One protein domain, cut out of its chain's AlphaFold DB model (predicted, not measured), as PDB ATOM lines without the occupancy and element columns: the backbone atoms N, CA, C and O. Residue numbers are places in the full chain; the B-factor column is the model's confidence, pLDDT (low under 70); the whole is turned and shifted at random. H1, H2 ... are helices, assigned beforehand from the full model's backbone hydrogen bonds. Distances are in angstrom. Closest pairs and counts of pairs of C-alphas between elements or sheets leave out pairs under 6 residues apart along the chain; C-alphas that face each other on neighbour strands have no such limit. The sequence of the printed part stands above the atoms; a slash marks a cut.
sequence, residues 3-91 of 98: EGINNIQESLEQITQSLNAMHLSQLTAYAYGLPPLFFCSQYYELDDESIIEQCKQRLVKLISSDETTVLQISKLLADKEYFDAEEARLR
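What this domain is: This is residues 3 to 91 of the 98 residues of an uncharacterized protein of Psychromonas sp. RZ5 (UniProt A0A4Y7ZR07). A short helix, H2, lies in the middle of a compact cluster of helices: the longest helix, H4, runs side by side with it, H3 and H5 cross it on opposite sides, and H6 packs by its first residues near the beginning of H2. H1 lies outside this group, packed across the later part of H4 and alongside the first residues of H5, and its first residues and H6 make the two ends of the longest axis. The printed part has 89 residues with six named helices, H1 to H6 in order along the chain, and no named strand, and its class is all helix. It is compact, with a radius of gyration of the C-alphas of 12.2 A, yet elongated in outline, with spans of 40 by 25 by 21 A.

How they stand to each other: H1, residues 3 to 16, touches H4, residues 48 to 64, at a steep tilt of 45 degrees, opposite ways; the closest C-alphas, those of Gln 9 and Val 60, are 6.6 A apart. H1 also touches H5, residues 70 to 79, at a shallow tilt of 14 degrees, the same way, and the closest C-alphas are those of Leu 12 and Val 70, at 6.7 A. H2, residues 21 to 31, is the hub, touching four other helices, while H1 and H2 are close but not clearly touching, with the C-alphas of Thr 16 and Leu 24 at 7.0 A. H2 and H4 touch at a shallow tilt of 21 degrees, the same way, and their closest C-alphas, those of Ala 21 and Asp 48, are 5.2 A apart. H2 touches H3, residues 37 to 42, at a steep tilt of 65 degrees, opposite ways, with the closest C-alphas, those of Ser 25 and Phe 39, at 5.3 A. H2 and H5 touch and are only just about perpendicular, at 71 degrees, with the closest C-alphas, those of Leu 27 and Leu 77, at 6.7 A. H6, residues 85 to 91, touches H2 about perpendicular, at 73 degrees, and the closest C-alphas are those of Met 22 and Ala 85, at 5.2 A. H3 and H6 only just touch, with 3 pairs of C-alphas within 8 A. The helix packing is mostly crossed, with 2 of 7 touching pairs at a shallow tilt. H1 and H6 are apart, as are H4 and H6. In H2, H3, H4, H5 and H6 every O i to N i+4 pair is within hydrogen-bond range; in H1 it is 9 of 10.

Where its parts are: H1 begins at C-alpha 3, at (20.604, 19.156, 28.287), and measures 20.3 A from first to last C-alpha. H2 measures 15.2 A and H3 8.7 A. H4 has 17 residues and measures 24.1 A, from C-alpha 48 at (18.734, 33.571, 53.265) to C-alpha 64 at (11.335, 25.982, 31.642). H5 measures 14.2 A. H6 measures 10.0 A and ends at C-alpha 91, at (9.978, 48.195, 54.314).

The domain as a whole: The two C-alphas farthest apart are those of Glu 3 and Leu 90, at 41.1 A. The printed part, residues 3 to 91 of a full chain of 98, has no cut. The five links between successive helices are tight, with four residues between H1 and H2 and five in each of the others. The mean pLDDT of the printed part is 87.8, and residues 3 to 6 are under 70.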
ATOM      1  N   GLU A   3      19.521  18.196  28.554       53.28
ATOM      2  CA  GLU A   3      20.604  19.156  28.287       53.28
ATOM      3  C   GLU A   3      20.155  20.624  28.373       53.28
ATOM      4  O   GLU A   3      20.945  21.481  28.750       53.28
ATOM      5  N   GLY A   4      18.882  20.928  28.097       59.28
ATOM      6  CA  GLY A   4      18.365  22.298  28.186       59.28
ATOM      7  C   GLY A   4      18.256  22.826  29.621       59.28
ATOM      8  O   GLY A   4      18.595  23.976  29.875       59.28
ATOM      9  N   ILE A   5      17.831  21.985  30.571       61.97
ATOM     10  CA  ILE A   5      17.553  22.415  31.954       61.97
ATOM     11  C   ILE A   5      18.849  22.660  32.730       61.97
ATOM     12  O   ILE A   5      18.950  23.671  33.421       61.97
ATOM     13  N   ASN A   6      19.856  21.795  32.567       67.25
ATOM     14  CA  ASN A   6      21.160  21.987  33.213       67.25
ATOM     15  C   ASN A   6      21.816  23.305  32.760       67.25
ATOM     16  O   ASN A   6      22.260  24.087  33.594       67.25
ATOM     17  N   ASN A   7      21.744  23.624  31.461       76.81
ATOM     18  CA  ASN A   7      22.242  24.898  30.932       76.81
ATOM     19  C   ASN A   7      21.477  26.118  31.483       76.81
ATOM     20  O   ASN A   7      22.079  27.166  31.724       76.81
ATOM     21  N   ILE A   8      20.157  26.001  31.691       78.38
ATOM     22  CA  ILE A   8      19.343  27.066  32.303       78.38
ATOM     23  C   ILE A   8      19.765  27.292  33.754       78.38
ATOM     24  O   ILE A   8      19.934  28.441  34.157       78.38
ATOM     25  N   GLN A   9      19.942  26.217  34.526       79.75
ATOM     26  CA  GLN A   9      20.369  26.303  35.920       79.75
ATOM     27  C   GLN A   9      21.747  26.952  36.031       79.75
ATOM     28  O   GLN A   9      21.861  27.963  36.715       79.75
ATOM     29  N   GLU A  10      22.746  26.467  35.291       83.56
ATOM     30  CA  GLU A  10      24.098  27.041  35.307       83.56
ATOM     31  C   GLU A  10      24.100  28.527  34.921       83.56
ATOM     32  O   GLU A  10      24.728  29.350  35.590       83.56
ATOM     33  N   SER A  11      23.343  28.901  33.884       84.19
ATOM     34  CA  SER A  11      23.234  30.302  33.460       84.19
ATOM     35  C   SER A  11      22.575  31.173  34.530       84.19
ATOM     36  O   SER A  11      23.036  32.281  34.806       84.19
ATOM     37  N   LEU A  12      21.496  30.683  35.149       84.25
ATOM     38  CA  LEU A  12      20.798  31.408  36.205       84.25
ATOM     39  C   LEU A  12      21.686  31.566  37.439       84.25
ATOM     40  O   LEU A  12      21.706  32.635  38.047       84.25
ATOM     41  N   GLU A  13      22.442  30.533  37.801       86.12
ATOM     42  CA  GLU A  13      23.394  30.601  38.903       86.12
ATOM     43  C   GLU A  13      24.466  31.653  38.651       86.12
ATOM     44  O   GLU A  13      24.693  32.473  39.532       86.12
ATOM     45  N   GLN A  14      25.040  31.726  37.448       85.62
ATOM     46  CA  GLN A  14      26.024  32.764  37.123       85.62
ATOM     47  C   GLN A  14      25.457  34.185  37.245       85.62
ATOM     48  O   GLN A  14      26.130  35.074  37.763       85.62
ATOM     49  N   ILE A  15      24.217  34.406  36.802       85.19
ATOM     50  CA  ILE A  15      23.569  35.728  36.872       85.19
ATOM     51  C   ILE A  15      23.218  36.098  38.317       85.19
ATOM     52  O   ILE A  15      23.260  37.267  38.693       85.19
ATOM     53  N   THR A  16      22.857  35.106  39.130       86.25
ATOM     54  CA  THR A  16      22.332  35.316  40.485       86.25
ATOM     55  C   THR A  16      23.380  35.155  41.585       86.25
ATOM     56  O   THR A  16      23.092  35.482  42.731       86.25
ATOM     57  N   GLN A  17      24.603  34.717  41.262       85.06
ATOM     58  CA  GLN A  17      25.668  34.434  42.233       85.06
ATOM     59  C   GLN A  17      26.061  35.649  43.085       85.06
ATOM     60  O   GLN A  17      26.436  35.494  44.244       85.06
ATOM     61  N   SER A  18      25.999  36.854  42.519       84.06
ATOM     62  CA  SER A  18      26.326  38.100  43.220       84.06
ATOM     63  C   SER A  18      25.145  38.688  44.000       84.06
ATOM     64  O   SER A  18      25.309  39.703  44.680       84.06
ATOM     65  N   LEU A  19      23.956  38.083  43.908       87.00
ATOM     66  CA  LEU A  19      22.739  38.589  44.531       87.00
ATOM     67  C   LEU A  19      22.519  37.940  45.890       87.00
ATOM     68  O   LEU A  19      22.552  36.721  46.041       87.00
ATOM     69  N   ASN A  20      22.227  38.777  46.882       90.38
ATOM     70  CA  ASN A  20      21.725  38.304  48.163       90.38
ATOM     71  C   ASN A  20      20.254  37.860  48.043       90.38
ATOM     72  O   ASN A  20      19.569  38.141  47.055       90.38
ATOM     73  N   ALA A  21      19.755  37.201  49.088       91.69
ATOM     74  CA  ALA A  21      18.390  36.685  49.160       91.69
ATOM     75  C   ALA A  21      17.308  37.740  48.853       91.69
ATOM     76  O   ALA A  21      16.325  37.453  48.164       91.69
ATOM     77  N   MET A  22      17.501  38.980  49.312       91.25
ATOM     78  CA  MET A  22      16.533  40.063  49.125       91.25
ATOM     79  C   MET A  22      16.528  40.590  47.688       91.25
ATOM     80  O   MET A  22      15.460  40.770  47.107       91.25
ATOM     81  N   HIS A  23      17.694  40.785  47.073       92.38
ATOM     82  CA  HIS A  23      17.792  41.157  45.661       92.38
ATOM     83  C   HIS A  23      17.245  40.056  44.751       92.38
ATOM     84  O   HIS A  23      16.547  40.343  43.779       92.38
ATOM     85  N   LEU A  24      17.498  38.791  45.090       93.44
ATOM     86  CA  LEU A  24      16.992  37.661  44.324       93.44
ATOM     87  C   LEU A  24      15.466  37.521  44.436       93.44
ATOM     88  O   LEU A  24      14.793  37.226  43.446       93.44
ATOM     89  N   SER A  25      14.906  37.821  45.608       94.12
ATOM     90  CA  SER A  25      13.455  37.922  45.809       94.12
ATOM     91  C   SER A  25      12.837  39.025  44.947       94.12
ATOM     92  O   SER A  25      11.827  38.787  44.282       94.12
ATOM     93  N   GLN A  26      13.468  40.202  44.888       94.38
ATOM     94  CA  GLN A  26      13.026  41.310  44.032       94.38
ATOM     95  C   GLN A  26      13.120  40.962  42.543       94.38
ATOM     96  O   GLN A  26      12.177  41.204  41.793       94.38
ATOM     97  N   LEU A  27      14.218  40.331  42.111       93.94
ATOM     98  CA  LEU A  27      14.386  39.860  40.732       93.94
ATOM     99  C   LEU A  27      13.287  38.866  40.360       93.94
ATOM    100  O   LEU A  27      12.692  38.961  39.288       93.94
ATOM    101  N   THR A  28      12.992  37.939  41.268       94.19
ATOM    102  CA  THR A  28      11.918  36.965  41.088       94.19
ATOM    103  C   THR A  28      10.575  37.680  40.981       94.19
ATOM    104  O   THR A  28       9.815  37.394  40.065       94.19
ATOM    105  N   ALA A  29      10.292  38.671  41.828       94.81
ATOM    106  CA  ALA A  29       9.058  39.450  41.734       94.81
ATOM    107  C   ALA A  29       8.921  40.133  40.367       94.81
ATOM    108  O   ALA A  29       7.880  40.002  39.723       94.81
ATOM    109  N   TYR A  30       9.988  40.765  39.878       94.25
ATOM    110  CA  TYR A  30      10.003  41.373  38.551       94.25
ATOM    111  C   TYR A  30       9.768  40.366  37.425       94.25
ATOM    112  O   TYR A  30       9.020  40.670  36.496       94.25
ATOM    113  N   ALA A  31      10.344  39.165  37.516       93.25
ATOM    114  CA  ALA A  31      10.127  38.102  36.536       93.25
ATOM    115  C   ALA A  31       8.658  37.649  36.470       93.25
ATOM    116  O   ALA A  31       8.174  37.291  35.401       93.25
ATOM    117  N   TYR A  32       7.933  37.725  37.590       92.25
ATOM    118  CA  TYR A  32       6.494  37.454  37.669       92.25
ATOM    119  C   TYR A  32       5.609  38.684  37.385       92.25
ATOM    120  O   TYR A  32       4.386  38.583  37.458       92.25
ATOM    121  N   GLY A  33       6.188  39.856  37.099       90.88
ATOM    122  CA  GLY A  33       5.432  41.105  36.944       90.88
ATOM    123  C   GLY A  33       4.788  41.609  38.244       90.88
ATOM    124  O   GLY A  33       3.804  42.344  38.205       90.88
ATOM    125  N   LEU A  34       5.325  41.200  39.395       92.69
ATOM    126  CA  LEU A  34       4.858  41.570  40.729       92.69
ATOM    127  C   LEU A  34       5.648  42.766  41.293       92.69
ATOM    128  O   LEU A  34       6.750  43.062  40.824       92.69
ATOM    129  N   PRO A  35       5.122  43.444  42.332       91.44
ATOM    130  CA  PRO A  35       5.869  44.472  43.050       91.44
ATOM    131  C   PRO A  35       7.171  43.909  43.647       91.44
ATOM    132  O   PRO A  35       7.136  42.811  44.203       91.44
ATOM    133  N   PRO A  36       8.291  44.657  43.624       89.69
ATOM    134  CA  PRO A  36       9.614  44.158  44.025       89.69
ATOM    135  C   PRO A  36       9.643  43.538  45.424       89.69
ATOM    136  O   PRO A  36      10.258  42.498  45.638       89.69
ATOM    137  N   LEU A  37       8.928  44.133  46.377       91.56
ATOM    138  CA  LEU A  37       8.925  43.682  47.768       91.56
ATOM    139  C   LEU A  37       7.967  42.513  48.048       91.56
ATOM    140  O   LEU A  37       7.936  42.027  49.175       91.56
ATOM    141  N   PHE A  38       7.207  42.036  47.057       92.75
ATOM    142  CA  PHE A  38       6.195  40.994  47.259       92.75
ATOM    143  C   PHE A  38       6.794  39.696  47.816       92.75
ATOM    144  O   PHE A  38       6.307  39.154  48.807       92.75
ATOM    145  N   PHE A  39       7.865  39.194  47.195       92.38
ATOM    146  CA  PHE A  39       8.543  38.003  47.707       92.38
ATOM    147  C   PHE A  39       9.392  38.320  48.936       92.38
ATOM    148  O   PHE A  39       9.447  37.494  49.836       92.38
ATOM    149  N   CYS A  40       9.958  39.527  49.041       90.38
ATOM    150  CA  CYS A  40      10.667  39.948  50.252       90.38
ATOM    151  C   CYS A  40       9.776  39.864  51.498       90.38
ATOM    152  O   CYS A  40      10.245  39.413  52.535       90.38
ATOM    153  N   SER A  41       8.493  40.234  51.404       90.25
ATOM    154  CA  SER A  41       7.559  40.107  52.529       90.25
ATOM    155  C   SER A  41       7.142  38.663  52.799       90.25
ATOM    156  O   SER A  41       7.026  38.272  53.952       90.25
ATOM    157  N   GLN A  42       6.942  37.857  51.751       89.31
ATOM    158  CA  GLN A  42       6.594  36.431  51.888       89.31
ATOM    159  C   GLN A  42       7.718  35.623  52.545       89.31
ATOM    160  O   GLN A  42       7.473  34.623  53.211       89.31
ATOM    161  N   TYR A  43       8.953  36.047  52.305       89.69
ATOM    162  CA  TYR A  43      10.161  35.339  52.692       89.69
ATOM    163  C   TYR A  43      10.882  35.971  53.872       89.69
ATOM    164  O   TYR A  43      11.933  35.485  54.261       89.69
ATOM    165  N   TYR A  44      10.312  37.019  54.464       84.75
ATOM    166  CA  TYR A  44      10.945  37.774  55.537       84.75
ATOM    167  C   TYR A  44      11.359  36.905  56.738       84.75
ATOM    168  O   TYR A  44      12.387  37.161  57.357       84.75
ATOM    169  N   GLU A  45      10.572  35.874  57.054       86.50
ATOM    170  CA  GLU A  45      10.817  34.971  58.188       86.50
ATOM    171  C   GLU A  45      11.737  33.787  57.849       86.50
ATOM    172  O   GLU A  45      12.076  33.000  58.733       86.50
ATOM    173  N   LEU A  46      12.122  33.633  56.581       88.94
ATOM    174  CA  LEU A  46      13.000  32.560  56.132       88.94
ATOM    175  C   LEU A  46      14.467  32.982  56.230       88.94
ATOM    176  O   LEU A  46      14.815  34.158  56.124       88.94
ATOM    177  N   ASP A  47      15.345  32.000  56.402       90.94
ATOM    178  CA  ASP A  47      16.784  32.198  56.277       90.94
ATOM    179  C   ASP A  47      17.197  32.418  54.813       90.94
ATOM    180  O   ASP A  47      16.566  31.912  53.884       90.94
ATOM    181  N   ASP A  48      18.287  33.161  54.600       89.00
ATOM    182  CA  ASP A  48      18.734  33.571  53.265       89.00
ATOM    183  C   ASP A  48      18.947  32.386  52.300       89.00
ATOM    184  O   ASP A  48      18.671  32.521  51.107       89.00
ATOM    185  N   GLU A  49      19.396  31.225  52.793       91.06
ATOM    186  CA  GLU A  49      19.616  30.027  51.971       91.06
ATOM    187  C   GLU A  49      18.288  29.487  51.423       91.06
ATOM    188  O   GLU A  49      18.142  29.318  50.206       91.06
ATOM    189  N   SER A  50      17.286  29.333  52.293       92.50
ATOM    190  CA  SER A  50      15.926  28.937  51.917       92.50
ATOM    191  C   SER A  50      15.297  29.899  50.904       92.50
ATOM    192  O   SER A  50      14.645  29.472  49.946       92.50
ATOM    193  N   ILE A  51      15.499  31.209  51.080       92.81
ATOM    194  CA  ILE A  51      14.996  32.229  50.146       92.81
ATOM    195  C   ILE A  51      15.642  32.062  48.773       92.81
ATOM    196  O   ILE A  51      14.949  32.075  47.749       92.81
ATOM    197  N   ILE A  52      16.969  31.912  48.746       91.88
ATOM    198  CA  ILE A  52      17.729  31.774  47.507       91.88
ATOM    199  C   ILE A  52      17.286  30.529  46.746       91.88
ATOM    200  O   ILE A  52      17.014  30.620  45.545       91.88
ATOM    201  N   GLU A  53      17.159  29.390  47.430       91.50
ATOM    202  CA  GLU A  53      16.711  28.144  46.813       91.50
ATOM    203  C   GLU A  53      15.317  28.297  46.191       91.50
ATOM    204  O   GLU A  53      15.129  27.997  45.007       91.50
ATOM    205  N   GLN A  54      14.351  28.837  46.941       93.00
ATOM    206  CA  GLN A  54      12.994  29.025  46.430       93.00
ATOM    207  C   GLN A  54      12.943  29.976  45.230       93.00
ATOM    208  O   GLN A  54      12.240  29.705  44.252       93.00
ATOM    209  N   CYS A  55      13.687  31.082  45.274       93.38
ATOM    210  CA  CYS A  55      13.739  32.030  44.166       93.38
ATOM    211  C   CYS A  55      14.357  31.394  42.915       93.38
ATOM    212  O   CYS A  55      13.782  31.494  41.828       93.38
ATOM    213  N   LYS A  56      15.474  30.666  43.062       91.50
ATOM    214  CA  LYS A  56      16.105  29.929  41.957       91.50
ATOM    215  C   LYS A  56      15.139  28.914  41.345       91.50
ATOM    216  O   LYS A  56      14.961  28.909  40.128       91.50
ATOM    217  N   GLN A  57      14.464  28.104  42.161       91.31
ATOM    218  CA  GLN A  57      13.490  27.119  41.672       91.31
ATOM    219  C   GLN A  57      12.344  27.775  40.891       91.31
ATOM    220  O   GLN A  57      11.953  27.286  39.830       91.31
ATOM    221  N   ARG A  58      11.822  28.908  41.378       92.81
ATOM    222  CA  ARG A  58      10.766  29.664  40.689       92.81
ATOM    223  C   ARG A  58      11.230  30.215  39.344       92.81
ATOM    224  O   ARG A  58      10.525  30.058  38.351       92.81
ATOM    225  N   LEU A  59      12.416  30.816  39.297       91.56
ATOM    226  CA  LEU A  59      12.990  31.348  38.061       91.56
ATOM    227  C   LEU A  59      13.258  30.238  37.038       91.56
ATOM    228  O   LEU A  59      12.876  30.372  35.877       91.56
ATOM    229  N   VAL A  60      13.828  29.108  37.467       90.81
ATOM    230  CA  VAL A  60      14.018  27.930  36.602       90.81
ATOM    231  C   VAL A  60      12.682  27.442  36.051       90.81
ATOM    232  O   VAL A  60      12.592  27.121  34.867       90.81
ATOM    233  N   LYS A  61      11.631  27.419  36.879       91.31
ATOM    234  CA  LYS A  61      10.289  27.012  36.453       91.31
ATOM    235  C   LYS A  61       9.703  27.959  35.407       91.31
ATOM    236  O   LYS A  61       9.161  27.464  34.421       91.31
ATOM    237  N   LEU A  62       9.829  29.274  35.590       90.69
ATOM    238  CA  LEU A  62       9.380  30.260  34.600       90.69
ATOM    239  C   LEU A  62      10.096  30.069  33.260       90.69
ATOM    240  O   LEU A  62       9.449  30.051  32.216       90.69
ATOM    241  N   ILE A  63      11.419  29.884  33.292       89.50
ATOM    242  CA  ILE A  63      12.215  29.700  32.073       89.50
ATOM    243  C   ILE A  63      11.856  28.378  31.389       89.50
ATOM    244  O   ILE A  63      11.676  28.335  30.178       89.50
ATOM    245  N   SER A  64      11.701  27.305  32.165       87.56
ATOM    246  CA  SER A  64      11.335  25.982  31.642       87.56
ATOM    247  C   SER A  64       9.898  25.915  31.113       87.56
ATOM    248  O   SER A  64       9.559  24.957  30.425       87.56
ATOM    249  N   SER A  65       9.055  26.890  31.463       88.44
ATOM    250  CA  SER A  65       7.668  27.001  30.993       88.44
ATOM    251  C   SER A  65       7.523  27.998  29.835       88.44
ATOM    252  O   SER A  65       6.397  28.324  29.472       88.44
ATOM    253  N   ASP A  66       8.637  28.509  29.291       85.06
ATOM    254  CA  ASP A  66       8.685  29.552  28.252       85.06
ATOM    255  C   ASP A  66       7.951  30.862  28.635       85.06
ATOM    256  O   ASP A  66       7.678  31.709  27.784       85.06
ATOM    257  N   GLU A  67       7.661  31.079  29.926       88.69
ATOM    258  CA  GLU A  67       7.047  32.320  30.431       88.69
ATOM    259  C   GLU A  67       8.069  33.461  30.523       88.69
ATOM    260  O   GLU A  67       7.723  34.641  30.461       88.69
ATOM    261  N   THR A  68       9.349  33.111  30.665       89.62
ATOM    262  CA  THR A  68      10.470  34.050  30.646       89.62
ATOM    263  C   THR A  68      11.701  33.406  30.017       89.62
ATOM    264  O   THR A  68      11.725  32.212  29.729       89.62
ATOM    265  N   THR A  69      12.763  34.182  29.815       89.56
ATOM    266  CA  THR A  69      14.048  33.670  29.317       89.56
ATOM    267  C   THR A  69      15.197  34.163  30.179       89.56
ATOM    268  O   THR A  69      15.115  35.231  30.781       89.56
ATOM    269  N   VAL A  70      16.318  33.436  30.173       87.69
ATOM    270  CA  VAL A  70      17.560  33.866  30.842       87.69
ATOM    271  C   VAL A  70      17.951  35.290  30.423       87.69
ATOM    272  O   VAL A  70      18.294  36.112  31.265       87.69
ATOM    273  N   LEU A  71      17.814  35.622  29.133       88.31
ATOM    274  CA  LEU A  71      18.099  36.961  28.612       88.31
ATOM    275  C   LEU A  71      17.185  38.037  29.222       88.31
ATOM    276  O   LEU A  71      17.646  39.134  29.534       88.31
ATOM    277  N   GLN A  72      15.896  37.735  29.399       90.44
ATOM    278  CA  GLN A  72      14.960  38.643  30.061       90.44
ATOM    279  C   GLN A  72      15.294  38.814  31.543       90.44
ATOM    280  O   GLN A  72      15.271  39.946  32.016       90.44
ATOM    281  N   ILE A  73      15.669  37.744  32.251       90.62
ATOM    282  CA  ILE A  73      16.128  37.827  33.645       90.62
ATOM    283  C   ILE A  73      17.364  38.730  33.756       90.62
ATOM    284  O   ILE A  73      17.368  39.655  34.565       90.62
ATOM    285  N   SER A  74      18.368  38.542  32.894       88.81
ATOM    286  CA  SER A  74      19.545  39.421  32.845       88.81
ATOM    287  C   SER A  74      19.174  40.873  32.550       88.81
ATOM    288  O   SER A  74      19.761  41.792  33.116       88.81
ATOM    289  N   LYS A  75      18.187  41.100  31.675       90.88
ATOM    290  CA  LYS A  75      17.707  42.450  31.378       90.88
ATOM    291  C   LYS A  75      17.017  43.076  32.585       90.88
ATOM    292  O   LYS A  75      17.295  44.229  32.878       90.88
ATOM    293  N   LEU A  76      16.156  42.341  33.289       91.38
ATOM    294  CA  LEU A  76      15.513  42.831  34.511       91.38
ATOM    295  C   LEU A  76      16.557  43.235  35.550       91.38
ATOM    296  O   LEU A  76      16.426  44.300  36.144       91.38
ATOM    297  N   LEU A  77      17.621  42.442  35.685       88.12
ATOM    298  CA  LEU A  77      18.721  42.745  36.592       88.12
ATOM    299  C   LEU A  77      19.446  44.057  36.260       88.12
ATOM    300  O   LEU A  77      19.856  44.771  37.167       88.12
ATOM    301  N   ALA A  78      19.601  44.376  34.975       87.50
ATOM    302  CA  ALA A  78      20.276  45.595  34.532       87.50
ATOM    303  C   ALA A  78      19.356  46.829  34.461       87.50
ATOM    304  O   ALA A  78      19.836  47.953  34.564       87.50
ATOM    305  N   ASP A  79      18.057  46.626  34.225       88.75
ATOM    306  CA  ASP A  79      17.097  47.684  33.876       88.75
ATOM    307  C   ASP A  79      16.238  48.132  35.066       88.75
ATOM    308  O   ASP A  79      15.697  49.237  35.060       88.75
ATOM    309  N   LYS A  80      16.075  47.281  36.089       89.31
ATOM    310  CA  LYS A  80      15.255  47.593  37.262       89.31
ATOM    311  C   LYS A  80      16.066  48.212  38.385       89.31
ATOM    312  O   LYS A  80      17.215  47.865  38.624       89.31
ATOM    313  N   GLU A  81      15.405  49.099  39.118       88.06
ATOM    314  CA  GLU A  81      15.908  49.598  40.387       88.06
ATOM    315  C   GLU A  81      15.610  48.567  41.477       88.06
ATOM    316  O   GLU A  81      14.480  48.091  41.625       88.06
ATOM    317  N   TYR A  82      16.649  48.202  42.218       89.81
ATOM    318  CA  TYR A  82      16.569  47.279  43.337       89.81
ATOM    319  C   TYR A  82      16.725  48.069  44.622       89.81
ATOM    320  O   TYR A  82      17.590  48.937  44.731       89.81
ATOM    321  N   PHE A  83      15.897  47.745  45.604       90.06
ATOM    322  CA  PHE A  83      16.137  48.183  46.964       90.06
ATOM    323  C   PHE A  83      17.302  47.398  47.533       90.06
ATOM    324  O   PHE A  83      17.354  46.178  47.357       90.06
ATOM    325  N   ASP A  84      18.182  48.085  48.254       88.50
ATOM    326  CA  ASP A  84      19.198  47.406  49.043       88.50
ATOM    327  C   ASP A  84      18.540  46.419  50.023       88.50
ATOM    328  O   ASP A  84      17.396  46.610  50.448       88.50
ATOM    329  N   ALA A  85      19.241  45.344  50.380       84.19
ATOM    330  CA  ALA A  85      18.703  44.314  51.260       84.19
ATOM    331  C   ALA A  85      18.247  44.854  52.620       84.19
ATOM    332  O   ALA A  85      17.230  44.387  53.138       84.19
ATOM    333  N   GLU A  86      18.962  45.825  53.190       84.50
ATOM    334  CA  GLU A  86      18.573  46.438  54.460       84.50
ATOM    335  C   GLU A  86      17.296  47.270  54.298       84.50
ATOM    336  O   GLU A  86      16.339  47.121  55.060       84.50
ATOM    337  N   GLU A  87      17.230  48.075  53.236       85.94
ATOM    338  CA  GLU A  87      16.062  48.900  52.934       85.94
ATOM    339  C   GLU A  87      14.822  48.046  52.631       85.94
ATOM    340  O   GLU A  87      13.724  48.330  53.116       85.94
ATOM    341  N   ALA A  88      14.991  46.961  51.874       86.44
ATOM    342  CA  ALA A  88      13.926  46.011  51.589       86.44
ATOM    343  C   ALA A  88      13.369  45.404  52.882       86.44
ATOM    344  O   ALA A  88      12.151  45.386  53.059       86.44
ATOM    345  N   ARG A  89      14.245  44.974  53.803       83.31
ATOM    346  CA  ARG A  89      13.863  44.407  55.108       83.31
ATOM    347  C   ARG A  89      13.085  45.406  55.963       83.31
ATOM    348  O   ARG A  89      12.024  45.057  56.473       83.31
ATOM    349  N   LEU A  90      13.556  46.650  56.052       85.69
ATOM    350  CA  LEU A  90      12.880  47.721  56.796       85.69
ATOM    351  C   LEU A  90      11.485  48.044  56.247       85.69
ATOM    352  O   LEU A  90      10.589  48.413  57.001       85.69
ATOM    353  N   ARG A  91      11.283  47.924  54.930       82.62
ATOM    354  CA  ARG A  91       9.978  48.195  54.314       82.62
ATOM    355  C   ARG A  91       8.980  47.050  54.450       82.62
ATOM    356  O   ARG A  91       7.780  47.318  54.448       82.62
TER     357      ARG A  91